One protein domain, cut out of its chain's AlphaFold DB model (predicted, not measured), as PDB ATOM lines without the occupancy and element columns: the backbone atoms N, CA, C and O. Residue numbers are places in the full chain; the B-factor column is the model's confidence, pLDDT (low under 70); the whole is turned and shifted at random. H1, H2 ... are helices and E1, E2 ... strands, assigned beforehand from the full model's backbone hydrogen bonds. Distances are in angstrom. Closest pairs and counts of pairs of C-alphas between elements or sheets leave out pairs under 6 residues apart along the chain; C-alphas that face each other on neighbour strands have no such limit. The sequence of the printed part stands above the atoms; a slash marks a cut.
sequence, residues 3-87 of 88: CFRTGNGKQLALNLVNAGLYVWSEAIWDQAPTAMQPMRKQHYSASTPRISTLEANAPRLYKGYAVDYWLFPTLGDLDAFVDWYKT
ATOM      1  N   CYS A   3      -6.253  21.436 -47.679       89.88
ATOM      2  CA  CYS A   3      -6.079  22.289 -46.506       89.88
ATOM      3  C   CYS A   3      -4.648  22.181 -45.987       89.88
ATOM      4  O   CYS A   3      -4.074  21.095 -45.951       89.88
ATOM      5  N   PHE A   4      -4.099  23.311 -45.572       88.75
ATOM      6  CA  PHE A   4      -2.744  23.457 -45.078       88.75
ATOM      7  C   PHE A   4      -2.777  24.206 -43.753       88.75
ATOM      8  O   PHE A   4      -3.694  24.985 -43.471       88.75
ATOM      9  N   ARG A   5      -1.754  23.967 -42.939       89.31
ATOM     10  CA  ARG A   5      -1.511  24.709 -41.712       89.31
ATOM     11  C   ARG A   5      -0.069  25.202 -41.737       89.31
ATOM     12  O   ARG A   5       0.833  24.424 -42.035       89.31
ATOM     13  N   THR A   6       0.134  26.486 -41.482       87.00
ATOM     14  CA  THR A   6       1.465  27.092 -41.357       87.00
ATOM     15  C   THR A   6       2.116  26.681 -40.031       87.00
ATOM     16  O   THR A   6       1.449  26.159 -39.133       87.00
ATOM     17  N   GLY A   7       3.422  26.929 -39.879       82.12
ATOM     18  CA  GLY A   7       4.165  26.576 -38.660       82.12
ATOM     19  C   GLY A   7       3.633  27.244 -37.383       82.12
ATOM     20  O   GLY A   7       3.715  26.661 -36.309       82.12
ATOM     21  N   ASN A   8       3.008  28.417 -37.504       83.94
ATOM     22  CA  ASN A   8       2.357  29.126 -36.397       83.94
ATOM     23  C   ASN A   8       0.863  28.768 -36.215       83.94
ATOM     24  O   ASN A   8       0.163  29.388 -35.416       83.94
ATOM     25  N   GLY A   9       0.352  27.778 -36.950       84.88
ATOM     26  CA  GLY A   9      -0.994  27.245 -36.760       84.88
ATOM     27  C   GLY A   9      -2.107  27.918 -37.568       84.88
ATOM     28  O   GLY A   9      -3.262  27.495 -37.429       84.88
ATOM     29  N   LYS A  10      -1.801  28.905 -38.421       89.25
ATOM     30  CA  LYS A  10      -2.804  29.508 -39.312       89.25
ATOM     31  C   LYS A  10      -3.253  28.538 -40.396       89.25
ATOM     32  O   LYS A  10      -2.467  27.727 -40.887       89.25
ATOM     33  N   GLN A  11      -4.531  28.593 -40.760       92.94
ATOM     34  CA  GLN A  11      -5.107  27.694 -41.762       92.94
ATOM     35  C   GLN A  11      -5.208  28.341 -43.139       92.94
ATOM     36  O   GLN A  11      -5.503  29.525 -43.271       92.94
ATOM     37  N   LEU A  12      -4.992  27.529 -44.167       94.31
ATOM     38  CA  LEU A  12      -5.189  27.889 -45.564       94.31
ATOM     39  C   LEU A  12      -5.909  26.746 -46.276       94.31
ATOM     40  O   LEU A  12      -5.603  25.584 -46.020       94.31
ATOM     41  N   ALA A  13      -6.830  27.038 -47.189       94.62
ATOM     42  CA  ALA A  13      -7.432  26.011 -48.031       94.62
ATOM     43  C   ALA A  13      -7.414  26.417 -49.504       94.62
ATOM     44  O   ALA A  13      -8.034  27.399 -49.898       94.62
ATOM     45  N   LEU A  14      -6.720  25.625 -50.319       93.25
ATOM     46  CA  LEU A  14      -6.620  25.791 -51.763       93.25
ATOM     47  C   LEU A  14      -7.714  24.981 -52.456       93.25
ATOM     48  O   LEU A  14      -7.861  23.771 -52.243       93.25
ATOM     49  N   ASN A  15      -8.452  25.632 -53.339       89.44
ATOM     50  CA  ASN A  15      -9.397  25.002 -54.232       89.44
ATOM     51  C   ASN A  15      -9.016  25.301 -55.683       89.44
ATOM     52  O   ASN A  15      -9.193  26.413 -56.172       89.44
ATOM     53  N   LEU A  16      -8.499  24.280 -56.362       82.75
ATOM     54  CA  LEU A  16      -8.290  24.318 -57.800       82.75
ATOM     55  C   LEU A  16      -9.605  23.923 -58.473       82.75
ATOM     56  O   LEU A  16     -10.076  22.798 -58.297       82.75
ATOM     57  N   VAL A  17     -10.193  24.844 -59.222       79.06
ATOM     58  CA  VAL A  17     -11.340  24.573 -60.096       79.06
ATOM     59  C   VAL A  17     -10.966  24.972 -61.518       79.06
ATOM     60  O   VAL A  17     -10.050  25.768 -61.709       79.06
ATOM     61  N   ASN A  18     -11.688  24.472 -62.523       73.38
ATOM     62  CA  ASN A  18     -11.420  24.792 -63.936       73.38
ATOM     63  C   ASN A  18     -11.370  26.308 -64.230       73.38
ATOM     64  O   ASN A  18     -10.795  26.716 -65.229       73.38
ATOM     65  N   ALA A  19     -11.967  27.131 -63.361       71.75
ATOM     66  CA  ALA A  19     -12.023  28.584 -63.475       71.75
ATOM     67  C   ALA A  19     -10.882  29.347 -62.761       71.75
ATOM     68  O   ALA A  19     -10.852  30.571 -62.852       71.75
ATOM     69  N   GLY A  20      -9.967  28.678 -62.044       84.88
ATOM     70  CA  GLY A  20      -8.805  29.344 -61.441       84.88
ATOM     71  C   GLY A  20      -8.305  28.774 -60.110       84.88
ATOM     72  O   GLY A  20      -8.734  27.718 -59.636       84.88
ATOM     73  N   LEU A  21      -7.367  29.517 -59.512       93.56
ATOM     74  CA  LEU A  21      -6.686  29.206 -58.256       93.56
ATOM     75  C   LEU A  21      -7.355  29.954 -57.101       93.56
ATOM     76  O   LEU A  21      -7.049  31.120 -56.845       93.56
ATOM     77  N   TYR A  22      -8.274  29.294 -56.403       94.88
ATOM     78  CA  TYR A  22      -9.005  29.921 -55.307       94.88
ATOM     79  C   TYR A  22      -8.447  29.511 -53.960       94.88
ATOM     80  O   TYR A  22      -8.132  28.343 -53.735       94.88
ATOM     81  N   VAL A  23      -8.378  30.458 -53.035       95.50
ATOM     82  CA  VAL A  23      -7.817  30.214 -51.710       95.50
ATOM     83  C   VAL A  23      -8.703  30.818 -50.640       95.50
ATOM     84  O   VAL A  23      -9.191  31.934 -50.778       95.50
ATOM     85  N   TRP A  24      -8.872  30.078 -49.555       95.75
ATOM     86  CA  TRP A  24      -9.419  30.562 -48.297       95.75
ATOM     87  C   TRP A  24      -8.282  30.746 -47.297       95.75
ATOM     88  O   TRP A  24      -7.473  29.832 -47.124       95.75
ATOM     89  N   SER A  25      -8.247  31.884 -46.612       95.94
ATOM     90  CA  SER A  25      -7.334  32.156 -45.497       95.94
ATOM     91  C   SER A  25      -8.097  32.714 -44.304       95.94
ATOM     92  O   SER A  25      -9.225  33.186 -44.440       95.94
ATOM     93  N   GLU A  26      -7.469  32.727 -43.131       95.44
ATOM     94  CA  GLU A  26      -7.946  33.571 -42.030       95.44
ATOM     95  C   GLU A  26      -7.975  35.047 -42.479       95.44
ATOM     96  O   GLU A  26      -7.330  35.406 -43.471       95.44
ATOM     97  N   ALA A  27      -8.753  35.896 -41.800       94.62
ATOM     98  CA  ALA A  27      -8.836  37.316 -42.140       94.62
ATOM     99  C   ALA A  27      -7.481  38.008 -41.919       94.62
ATOM    100  O   ALA A  27      -7.036  38.190 -40.786       94.62
ATOM    101  N   ILE A  28      -6.826  38.373 -43.017       93.38
ATOM    102  CA  ILE A  28      -5.458  38.917 -43.047       93.38
ATOM    103  C   ILE A  28      -5.330  40.120 -43.978       93.38
ATOM    104  O   ILE A  28      -4.228  40.628 -44.164       93.38
ATOM    105  N   TRP A  29      -6.429  40.556 -44.595       91.69
ATOM    106  CA  TRP A  29      -6.429  41.647 -45.563       91.69
ATOM    107  C   TRP A  29      -5.658  42.888 -45.115       91.69
ATOM    108  O   TRP A  29      -4.884  43.429 -45.897       91.69
ATOM    109  N   ASP A  30      -5.818  43.302 -43.858       90.88
ATOM    110  CA  ASP A  30      -5.183  44.516 -43.330       90.88
ATOM    111  C   ASP A  30      -3.647  44.414 -43.275       90.88
ATOM    112  O   ASP A  30      -2.957  45.422 -43.159       90.88
ATOM    113  N   GLN A  31      -3.106  43.197 -43.377       93.06
ATOM    114  CA  GLN A  31      -1.671  42.906 -43.416       93.06
ATOM    115  C   GLN A  31      -1.179  42.619 -44.846       93.06
ATOM    116  O   GLN A  31       0.026  42.486 -45.059       93.06
ATOM    117  N   ALA A  32      -2.088  42.487 -45.820       92.06
ATOM    118  CA  ALA A  32      -1.759  42.043 -47.167       92.06
ATOM    119  C   ALA A  32      -0.950  43.099 -47.942       92.06
ATOM    120  O   ALA A  32      -1.395  44.250 -48.052       92.06
ATOM    121  N   PRO A  33       0.197  42.718 -48.545       93.25
ATOM    122  CA  PRO A  33       0.955  43.592 -49.430       93.25
ATOM    123  C   PRO A  33       0.073  44.166 -50.540       93.25
ATOM    124  O   PRO A  33      -0.761  43.454 -51.101       93.25
ATOM    125  N   THR A  34       0.303  45.425 -50.929       93.19
ATOM    126  CA  THR A  34      -0.494  46.123 -51.957       93.19
ATOM    127  C   THR A  34      -0.606  45.333 -53.263       93.19
ATOM    128  O   THR A  34      -1.658  45.335 -53.896       93.19
ATOM    129  N   ALA A  35       0.443  44.597 -53.644       91.69
ATOM    130  CA  ALA A  35       0.448  43.758 -54.843       91.69
ATOM    131  C   ALA A  35      -0.573  42.602 -54.795       91.69
ATOM    132  O   ALA A  35      -1.074  42.188 -55.834       91.69
ATOM    133  N   MET A  36      -0.905  42.096 -53.603       93.06
ATOM    134  CA  MET A  36      -1.843  40.981 -53.408       93.06
ATOM    135  C   MET A  36      -3.283  41.450 -53.201       93.06
ATOM    136  O   MET A  36      -4.222  40.665 -53.333       93.06
ATOM    137  N   GLN A  37      -3.484  42.732 -52.893       92.44
ATOM    138  CA  GLN A  37      -4.808  43.271 -52.601       92.44
ATOM    139  C   GLN A  37      -5.826  43.058 -53.743       92.44
ATOM    140  O   GLN A  37      -6.933  42.587 -53.476       92.44
ATOM    141  N   PRO A  38      -5.487  43.265 -55.030       94.00
ATOM    142  CA  PRO A  38      -6.428  43.015 -56.126       94.00
ATOM    143  C   PRO A  38      -6.939  41.564 -56.219       94.00
ATOM    144  O   PRO A  38      -7.943  41.305 -56.881       94.00
ATOM    145  N   MET A  39      -6.257  40.610 -55.575       95.06
ATOM    146  CA  MET A  39      -6.577  39.181 -55.633       95.06
ATOM    147  C   MET A  39      -7.666  38.778 -54.631       95.06
ATOM    148  O   MET A  39      -8.267  37.709 -54.784       95.06
ATOM    149  N   ARG A  40      -7.975  39.602 -53.615       95.88
ATOM    150  CA  ARG A  40      -9.092  39.306 -52.700       95.88
ATOM    151  C   ARG A  40     -10.404  39.487 -53.436       95.88
ATOM    152  O   ARG A  40     -10.745  40.568 -53.903       95.88
ATOM    153  N   LYS A  41     -11.177  38.412 -53.486       94.94
ATOM    154  CA  LYS A  41     -12.523  38.416 -54.047       94.94
ATOM    155  C   LYS A  41     -13.556  38.835 -53.031       94.94
ATOM    156  O   LYS A  41     -14.490  39.546 -53.382       94.94
ATOM    157  N   GLN A  42     -13.416  38.367 -51.795       94.88
ATOM    158  CA  GLN A  42     -14.451  38.581 -50.802       94.88
ATOM    159  C   GLN A  42     -13.922  38.435 -49.381       94.88
ATOM    160  O   GLN A  42     -13.077  37.587 -49.096       94.88
ATOM    161  N   HIS A  43     -14.487  39.242 -48.490       95.75
ATOM    162  CA  HIS A  43     -14.412  39.040 -47.054       95.75
ATOM    163  C   HIS A  43     -15.671  38.338 -46.557       95.75
ATOM    164  O   HIS A  43     -16.782  38.731 -46.916       95.75
ATOM    165  N   TYR A  44     -15.507  37.350 -45.684       95.06
ATOM    166  CA  TYR A  44     -16.616  36.724 -44.979       95.06
ATOM    167  C   TYR A  44     -16.467  36.998 -43.487       95.06
ATOM    168  O   TYR A  44     -15.475  36.604 -42.868       95.06
ATOM    169  N   SER A  45     -17.488  37.614 -42.893       94.62
ATOM    170  CA  SER A  45     -17.547  37.780 -41.442       94.62
ATOM    171  C   SER A  45     -17.684  36.418 -40.748       94.62
ATOM    172  O   SER A  45     -18.073  35.422 -41.369       94.62
ATOM    173  N   ALA A  46     -17.406  36.371 -39.443       93.62
ATOM    174  CA  ALA A  46     -17.490  35.154 -38.630       93.62
ATOM    175  C   ALA A  46     -18.873  34.471 -38.639       93.62
ATOM    176  O   ALA A  46     -18.957  33.268 -38.392       93.62
ATOM    177  N   SER A  47     -19.936  35.226 -38.924       90.69
ATOM    178  CA  SER A  47     -21.320  34.749 -38.977       90.69
ATOM    179  C   SER A  47     -21.781  34.331 -40.373       90.69
ATOM    180  O   SER A  47     -22.849  33.737 -40.501       90.69
ATOM    181  N   THR A  48     -21.010  34.630 -41.422       90.06
ATOM    182  CA  THR A  48     -21.430  34.350 -42.799       90.06
ATOM    183  C   THR A  48     -21.153  32.883 -43.151       90.06
ATOM    184  O   THR A  48     -19.990  32.467 -43.079       90.06
ATOM    185  N   PRO A  49     -22.171  32.101 -43.567       84.75
ATOM    186  CA  PRO A  49     -21.986  30.721 -44.007       84.75
ATOM    187  C   PRO A  49     -21.041  30.602 -45.209       84.75
ATOM    188  O   PRO A  49     -20.951  31.498 -46.048       84.75
ATOM    189  N   ARG A  50     -20.346  29.465 -45.298       87.94
ATOM    190  CA  ARG A  50     -19.376  29.133 -46.360       87.94
ATOM    191  C   ARG A  50     -19.638  27.726 -46.885       87.94
ATOM    192  O   ARG A  50     -20.629  27.092 -46.527       87.94
ATOM    193  N   ILE A  51     -18.727  27.207 -47.700       87.19
ATOM    194  CA  ILE A  51     -18.808  25.832 -48.191       87.19
ATOM    195  C   ILE A  51     -18.581  24.821 -47.054       87.19
ATOM    196  O   ILE A  51     -17.666  24.969 -46.243       87.19
ATOM    197  N   SER A  52     -19.393  23.764 -47.018       83.56
ATOM    198  CA  SER A  52     -19.352  22.722 -45.978       83.56
ATOM    199  C   SER A  52     -18.029  21.953 -45.936       83.56
ATOM    200  O   SER A  52     -17.617  21.465 -44.888       83.56
ATOM    201  N   THR A  53     -17.298  21.882 -47.052       84.75
ATOM    202  CA  THR A  53     -15.994  21.206 -47.106       84.75
ATOM    203  C   THR A  53     -14.954  21.868 -46.195       84.75
ATOM    204  O   THR A  53     -14.037  21.184 -45.735       84.75
ATOM    205  N   LEU A  54     -15.079  23.176 -45.916       86.50
ATOM    206  CA  LEU A  54     -14.197  23.879 -44.976       86.50
ATOM    207  C   LEU A  54     -14.473  23.460 -43.534       86.50
ATOM    208  O   LEU A  54     -13.527  23.296 -42.777       86.50
ATOM    209  N   GLU A  55     -15.734  23.225 -43.165       83.44
ATOM    210  CA  GLU A  55     -16.109  22.802 -41.809       83.44
ATOM    211  C   GLU A  55     -15.380  21.526 -41.390       83.44
ATOM    212  O   GLU A  55     -14.807  21.459 -40.305       83.44
ATOM    213  N   ALA A  56     -15.344  20.541 -42.289       83.00
ATOM    214  CA  ALA A  56     -14.754  19.238 -42.011       83.00
ATOM    215  C   ALA A  56     -13.214  19.242 -41.996       83.00
ATOM    216  O   ALA A  56     -12.614  18.412 -41.319       83.00
ATOM    217  N   ASN A  57     -12.562  20.143 -42.743       84.38
ATOM    218  CA  ASN A  57     -11.119  20.046 -43.025       84.38
ATOM    219  C   ASN A  57     -10.289  21.258 -42.561       84.38
ATOM    220  O   ASN A  57      -9.075  21.151 -42.392       84.38
ATOM    221  N   ALA A  58     -10.920  22.414 -42.354       90.00
ATOM    222  CA  ALA A  58     -10.284  23.667 -41.956       90.00
ATOM    223  C   ALA A  58     -11.234  24.484 -41.055       90.00
ATOM    224  O   ALA A  58     -11.800  25.487 -41.492       90.00
ATOM    225  N   PRO A  59     -11.437  24.075 -39.787       87.62
ATOM    226  CA  PRO A  59     -12.464  24.650 -38.914       87.62
ATOM    227  C   PRO A  59     -12.301  26.155 -38.656       87.62
ATOM    228  O   PRO A  59     -13.305  26.861 -38.544       87.62
ATOM    229  N   ARG A  60     -11.064  26.679 -38.641       90.44
ATOM    230  CA  ARG A  60     -10.804  28.128 -38.522       90.44
ATOM    231  C   ARG A  60     -11.193  28.912 -39.769       90.44
ATOM    232  O   ARG A  60     -11.283  30.129 -39.724       90.44
ATOM    233  N   LEU A  61     -11.453  28.221 -40.874       92.31
ATOM    234  CA  LEU A  61     -11.923  28.824 -42.110       92.31
ATOM    235  C   LEU A  61     -13.448  28.736 -42.272       92.31
ATOM    236  O   LEU A  61     -13.976  29.256 -43.252       92.31
ATOM    237  N   TYR A  62     -14.186  28.138 -41.325       87.75
ATOM    238  CA  TYR A  62     -15.635  27.924 -41.453       87.75
ATOM    239  C   TYR A  62     -16.511  28.661 -40.425       87.75
ATOM    240  O   TYR A  62     -17.258  29.553 -40.813       87.75
ATOM    241  N   LYS A  63     -16.464  28.308 -39.134       81.81
ATOM    242  CA  LYS A  63     -17.402  28.833 -38.117       81.81
ATOM    243  C   LYS A  63     -16.681  29.665 -37.068       81.81
ATOM    244  O   LYS A  63     -15.678  29.219 -36.527       81.81
ATOM    245  N   GLY A  64     -17.218  30.844 -36.749       86.81
ATOM    246  CA  GLY A  64     -16.737  31.679 -35.640       86.81
ATOM    247  C   GLY A  64     -15.492  32.520 -35.936       86.81
ATOM    248  O   GLY A  64     -15.052  33.266 -35.070       86.81
ATOM    249  N   TYR A  65     -14.956  32.460 -37.158       91.50
ATOM    250  CA  TYR A  65     -13.763  33.205 -37.574       91.50
ATOM    251  C   TYR A  65     -14.038  33.973 -38.852       91.50
ATOM    252  O   TYR A  65     -14.647  33.418 -39.764       91.50
ATOM    253  N   ALA A  66     -13.583  35.219 -38.939       94.50
ATOM    254  CA  ALA A  66     -13.587  35.959 -40.193       94.50
ATOM    255  C   ALA A  66     -12.518  35.398 -41.146       94.50
ATOM    256  O   ALA A  66     -11.451  34.966 -40.703       94.50
ATOM    257  N   VAL A  67     -12.809  35.389 -42.447       96.06
ATOM    258  CA  VAL A  67     -11.927  34.804 -43.469       96.06
ATOM    259  C   VAL A  67     -11.895  35.648 -44.724       96.06
ATOM    260  O   VAL A  67     -12.833  36.397 -45.017       96.06
ATOM    261  N   ASP A  68     -10.836  35.456 -45.496       96.44
ATOM    262  CA  ASP A  68     -10.677  36.059 -46.806       96.44
ATOM    263  C   ASP A  68     -10.665  34.989 -47.892       96.44
ATOM    264  O   ASP A  68     -10.094  33.905 -47.737       96.44
ATOM    265  N   TYR A  69     -11.342  35.309 -48.991       95.50
ATOM    266  CA  TYR A  69     -11.410  34.486 -50.182       95.50
ATOM    267  C   TYR A  69     -10.687  35.181 -51.328       95.50
ATOM    268  O   TYR A  69     -10.989  36.330 -51.663       95.50
ATOM    269  N   TRP A  70      -9.747  34.468 -51.934       96.25
ATOM    270  CA  TRP A  70      -8.794  34.987 -52.905       96.25
ATOM    271  C   TRP A  70      -8.909  34.229 -54.224       96.25
ATOM    272  O   TRP A  70      -9.232  33.039 -54.237       96.25
ATOM    273  N   LEU A  71      -8.618  34.918 -55.326       95.56
ATOM    274  CA  LEU A  71      -8.433  34.329 -56.648       95.56
ATOM    275  C   LEU A  71      -7.102  34.805 -57.222       95.56
ATOM    276  O   LEU A  71      -6.937  35.995 -57.495       95.56
ATOM    277  N   PHE A  72      -6.198  33.860 -57.455       94.44
ATOM    278  CA  PHE A  72      -4.891  34.118 -58.044       94.44
ATOM    279  C   PHE A  72      -4.936  33.900 -59.564       94.44
ATOM    280  O   PHE A  72      -5.352  32.822 -60.004       94.44
ATOM    281  N   PRO A  73      -4.534  34.896 -60.375       91.62
ATOM    282  CA  PRO A  73      -4.482  34.761 -61.833       91.62
ATOM    283  C   PRO A  73      -3.421  33.765 -62.305       91.62
ATOM    284  O   PRO A  73      -3.630  33.065 -63.294       91.62
ATOM    285  N   THR A  74      -2.286  33.698 -61.605       92.31
ATOM    286  CA  THR A  74      -1.157  32.835 -61.963       92.31
ATOM    287  C   THR A  74      -0.671  32.008 -60.775       92.31
ATOM    288  O   THR A  74      -0.949  32.321 -59.617       92.31
ATOM    289  N   LEU A  75       0.088  30.944 -61.061       92.25
ATOM    290  CA  LEU A  75       0.772  30.171 -60.019       92.25
ATOM    291  C   LEU A  75       1.821  31.013 -59.281       92.25
ATOM    292  O   LEU A  75       1.944  30.874 -58.073       92.25
ATOM    293  N   GLY A  76       2.508  31.929 -59.973       94.12
ATOM    294  CA  GLY A  76       3.491  32.814 -59.343       94.12
ATOM    295  C   GLY A  76       2.870  33.752 -58.304       94.12
ATOM    296  O   GLY A  76       3.448  33.953 -57.239       94.12
ATOM    297  N   ASP A  77       1.663  34.263 -58.568       93.75
ATOM    298  CA  ASP A  77       0.924  35.080 -57.596       93.75
ATOM    299  C   ASP A  77       0.539  34.268 -56.351       93.75
ATOM    300  O   ASP A  77       0.640  34.755 -55.222       93.75
ATOM    301  N   LEU A  78       0.114  33.016 -56.558       94.12
ATOM    302  CA  LEU A  78      -0.214  32.096 -55.473       94.12
ATOM    303  C   LEU A  78       1.025  31.755 -54.638       94.12
ATOM    304  O   LEU A  78       0.941  31.768 -53.411       94.12
ATOM    305  N   ASP A  79       2.154  31.465 -55.280       94.50
ATOM    306  CA  ASP A  79       3.406  31.143 -54.595       94.50
ATOM    307  C   ASP A  79       3.871  32.325 -53.736       94.50
ATOM    308  O   ASP A  79       4.121  32.159 -52.540       94.50
ATOM    309  N   ALA A  80       3.863  33.541 -54.297       94.75
ATOM    310  CA  ALA A  80       4.195  34.756 -53.557       94.75
ATOM    311  C   ALA A  80       3.270  34.963 -52.345       94.75
ATOM    312  O   ALA A  80       3.738  35.295 -51.251       94.75
ATOM    313  N   PHE A  81       1.961  34.746 -52.513       95.06
ATOM    314  CA  PHE A  81       1.000  34.837 -51.415       95.06
ATOM    315  C   PHE A  81       1.257  33.794 -50.331       95.06
ATOM    316  O   PHE A  81       1.233  34.120 -49.147       95.06
ATOM    317  N   VAL A  82       1.503  32.542 -50.715       93.19
ATOM    318  CA  VAL A  82       1.751  31.447 -49.773       93.19
ATOM    319  C   VAL A  82       3.036  31.690 -48.986       93.19
ATOM    320  O   VAL A  82       3.055  31.452 -47.778       93.19
ATOM    321  N   ASP A  83       4.091  32.183 -49.630       93.31
ATOM    322  CA  ASP A  83       5.350  32.489 -48.958       93.31
ATOM    323  C   ASP A  83       5.213  33.641 -47.971       93.31
ATOM    324  O   ASP A  83       5.668  33.516 -46.835       93.31
ATOM    325  N   TRP A  84       4.495  34.702 -48.340       92.69
ATOM    326  CA  TRP A  84       4.144  35.757 -47.395       92.69
ATOM    327  C   TRP A  84       3.273  35.231 -46.242       92.69
ATOM    328  O   TRP A  84       3.589  35.470 -45.077       92.69
ATOM    329  N   TYR A  85       2.222  34.459 -46.529       92.38
ATOM    330  CA  TYR A  85       1.289  33.954 -45.517       92.38
ATOM    331  C   TYR A  85       1.967  33.090 -44.447       92.38
ATOM    332  O   TYR A  85       1.563  33.123 -43.289       92.38
ATOM    333  N   LYS A  86       3.016  32.338 -44.810       90.44
ATOM    334  CA  LYS A  86       3.817  31.540 -43.862       90.44
ATOM    335  C   LYS A  86       4.583  32.389 -42.841       90.44
ATOM    336  O   LYS A  86       5.013  31.836 -41.831       90.44
ATOM    337  N   THR A  87       4.805  33.673 -43.126       89.19
ATOM    338  CA  THR A  87       5.530  34.596 -42.235       89.19
ATOM    339  C   THR A  87       4.634  35.278 -41.205       89.19
ATOM    340  O   THR A  87       5.143  35.761 -40.195       89.19
TER     341      THR A  87
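AT A GLANCE: This is residues 3 to 87 of the 88 residues of an uncharacterized protein of Sphingobacteriales bacterium (UniProt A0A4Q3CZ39). A strongly twisted sheet of five strands makes a wall, with the helix H2 packed over one face and running along the strands. The short helix H1 only grazes the sheet near E1 and E2. The printed part has 85 residues with five named strands and two named helices, in the order E1 E2 E3 E4 H1 E5 H2; across the antiparallel sheet the order is E1 - E2 - E3 - E5 - E4. The class is mixed, helices and strands. The whole is compact, with a radius of gyration of the C-alphas of 12.0 A, and rounded, spanning 30 by 29 by 21 A.

HOW THE PARTS SIT: E1, residues 3 to 5, is an edge strand and forms a hairpin with E2, residues 11 to 17, where N 4 and O 12 are 2.8 A apart, within hydrogen-bond range. E2 forms the next hairpin with E3, residues 20 to 26, with N 15 and O 22 at 2.8 A. E1, E2 and E3 are a meander, each strand the antiparallel neighbour of the one before. E4, residues 40 to 44, is the other edge strand and is apart from E3. H1, residues 52 to 57, only grazes the sheet with its residues 53 to 57; its closest C-alphas to E1 are those of Cys 3 and Asn 57, 6.5 A apart. E5, residues 67 to 72, is an inner strand, antiparallel to E3, with N 70 and O 23 at 2.8 A, and to E4, with N 41 and O 69 at 2.8 A. H2, residues 75 to 85, is on the sheet at a height of 9.9 A, two layers with the helix on one face. It lies over E3, only just over that strand alone: 9 of its 11 C-alphas fall on E3 and 2 on E5. It runs along the strands, at 4 degrees to E3 on the local plane. The closest C-alphas of H2 and E5 are those of Phe 72 and Leu 78, 5.7 A apart. H1 and H2 are apart. Every O i to N i+4 pair is within hydrogen-bond range in H2, and 1 of 2 in H1.

IN THESE COORDINATES: E1 begins at C-alpha 3, (-6.079, 22.289, -46.506). E2 is 19.6 A long, E3 19.9 A, E4 11.1 A and E5 16.2 A. H1 measures 9.1 A. H2, 15.0 A long, ends at C-alpha 85, (1.289, 33.954, -45.517).

THE WHOLE: The C-alphas of Ser 47 and Gly 76 are the two farthest apart, at 32.2 A. The printed part has no cut. The link from E3 to E4, residues 27 to 39, is long. The mean pLDDT of the printed part is 90.7, and no printed residue is under 70.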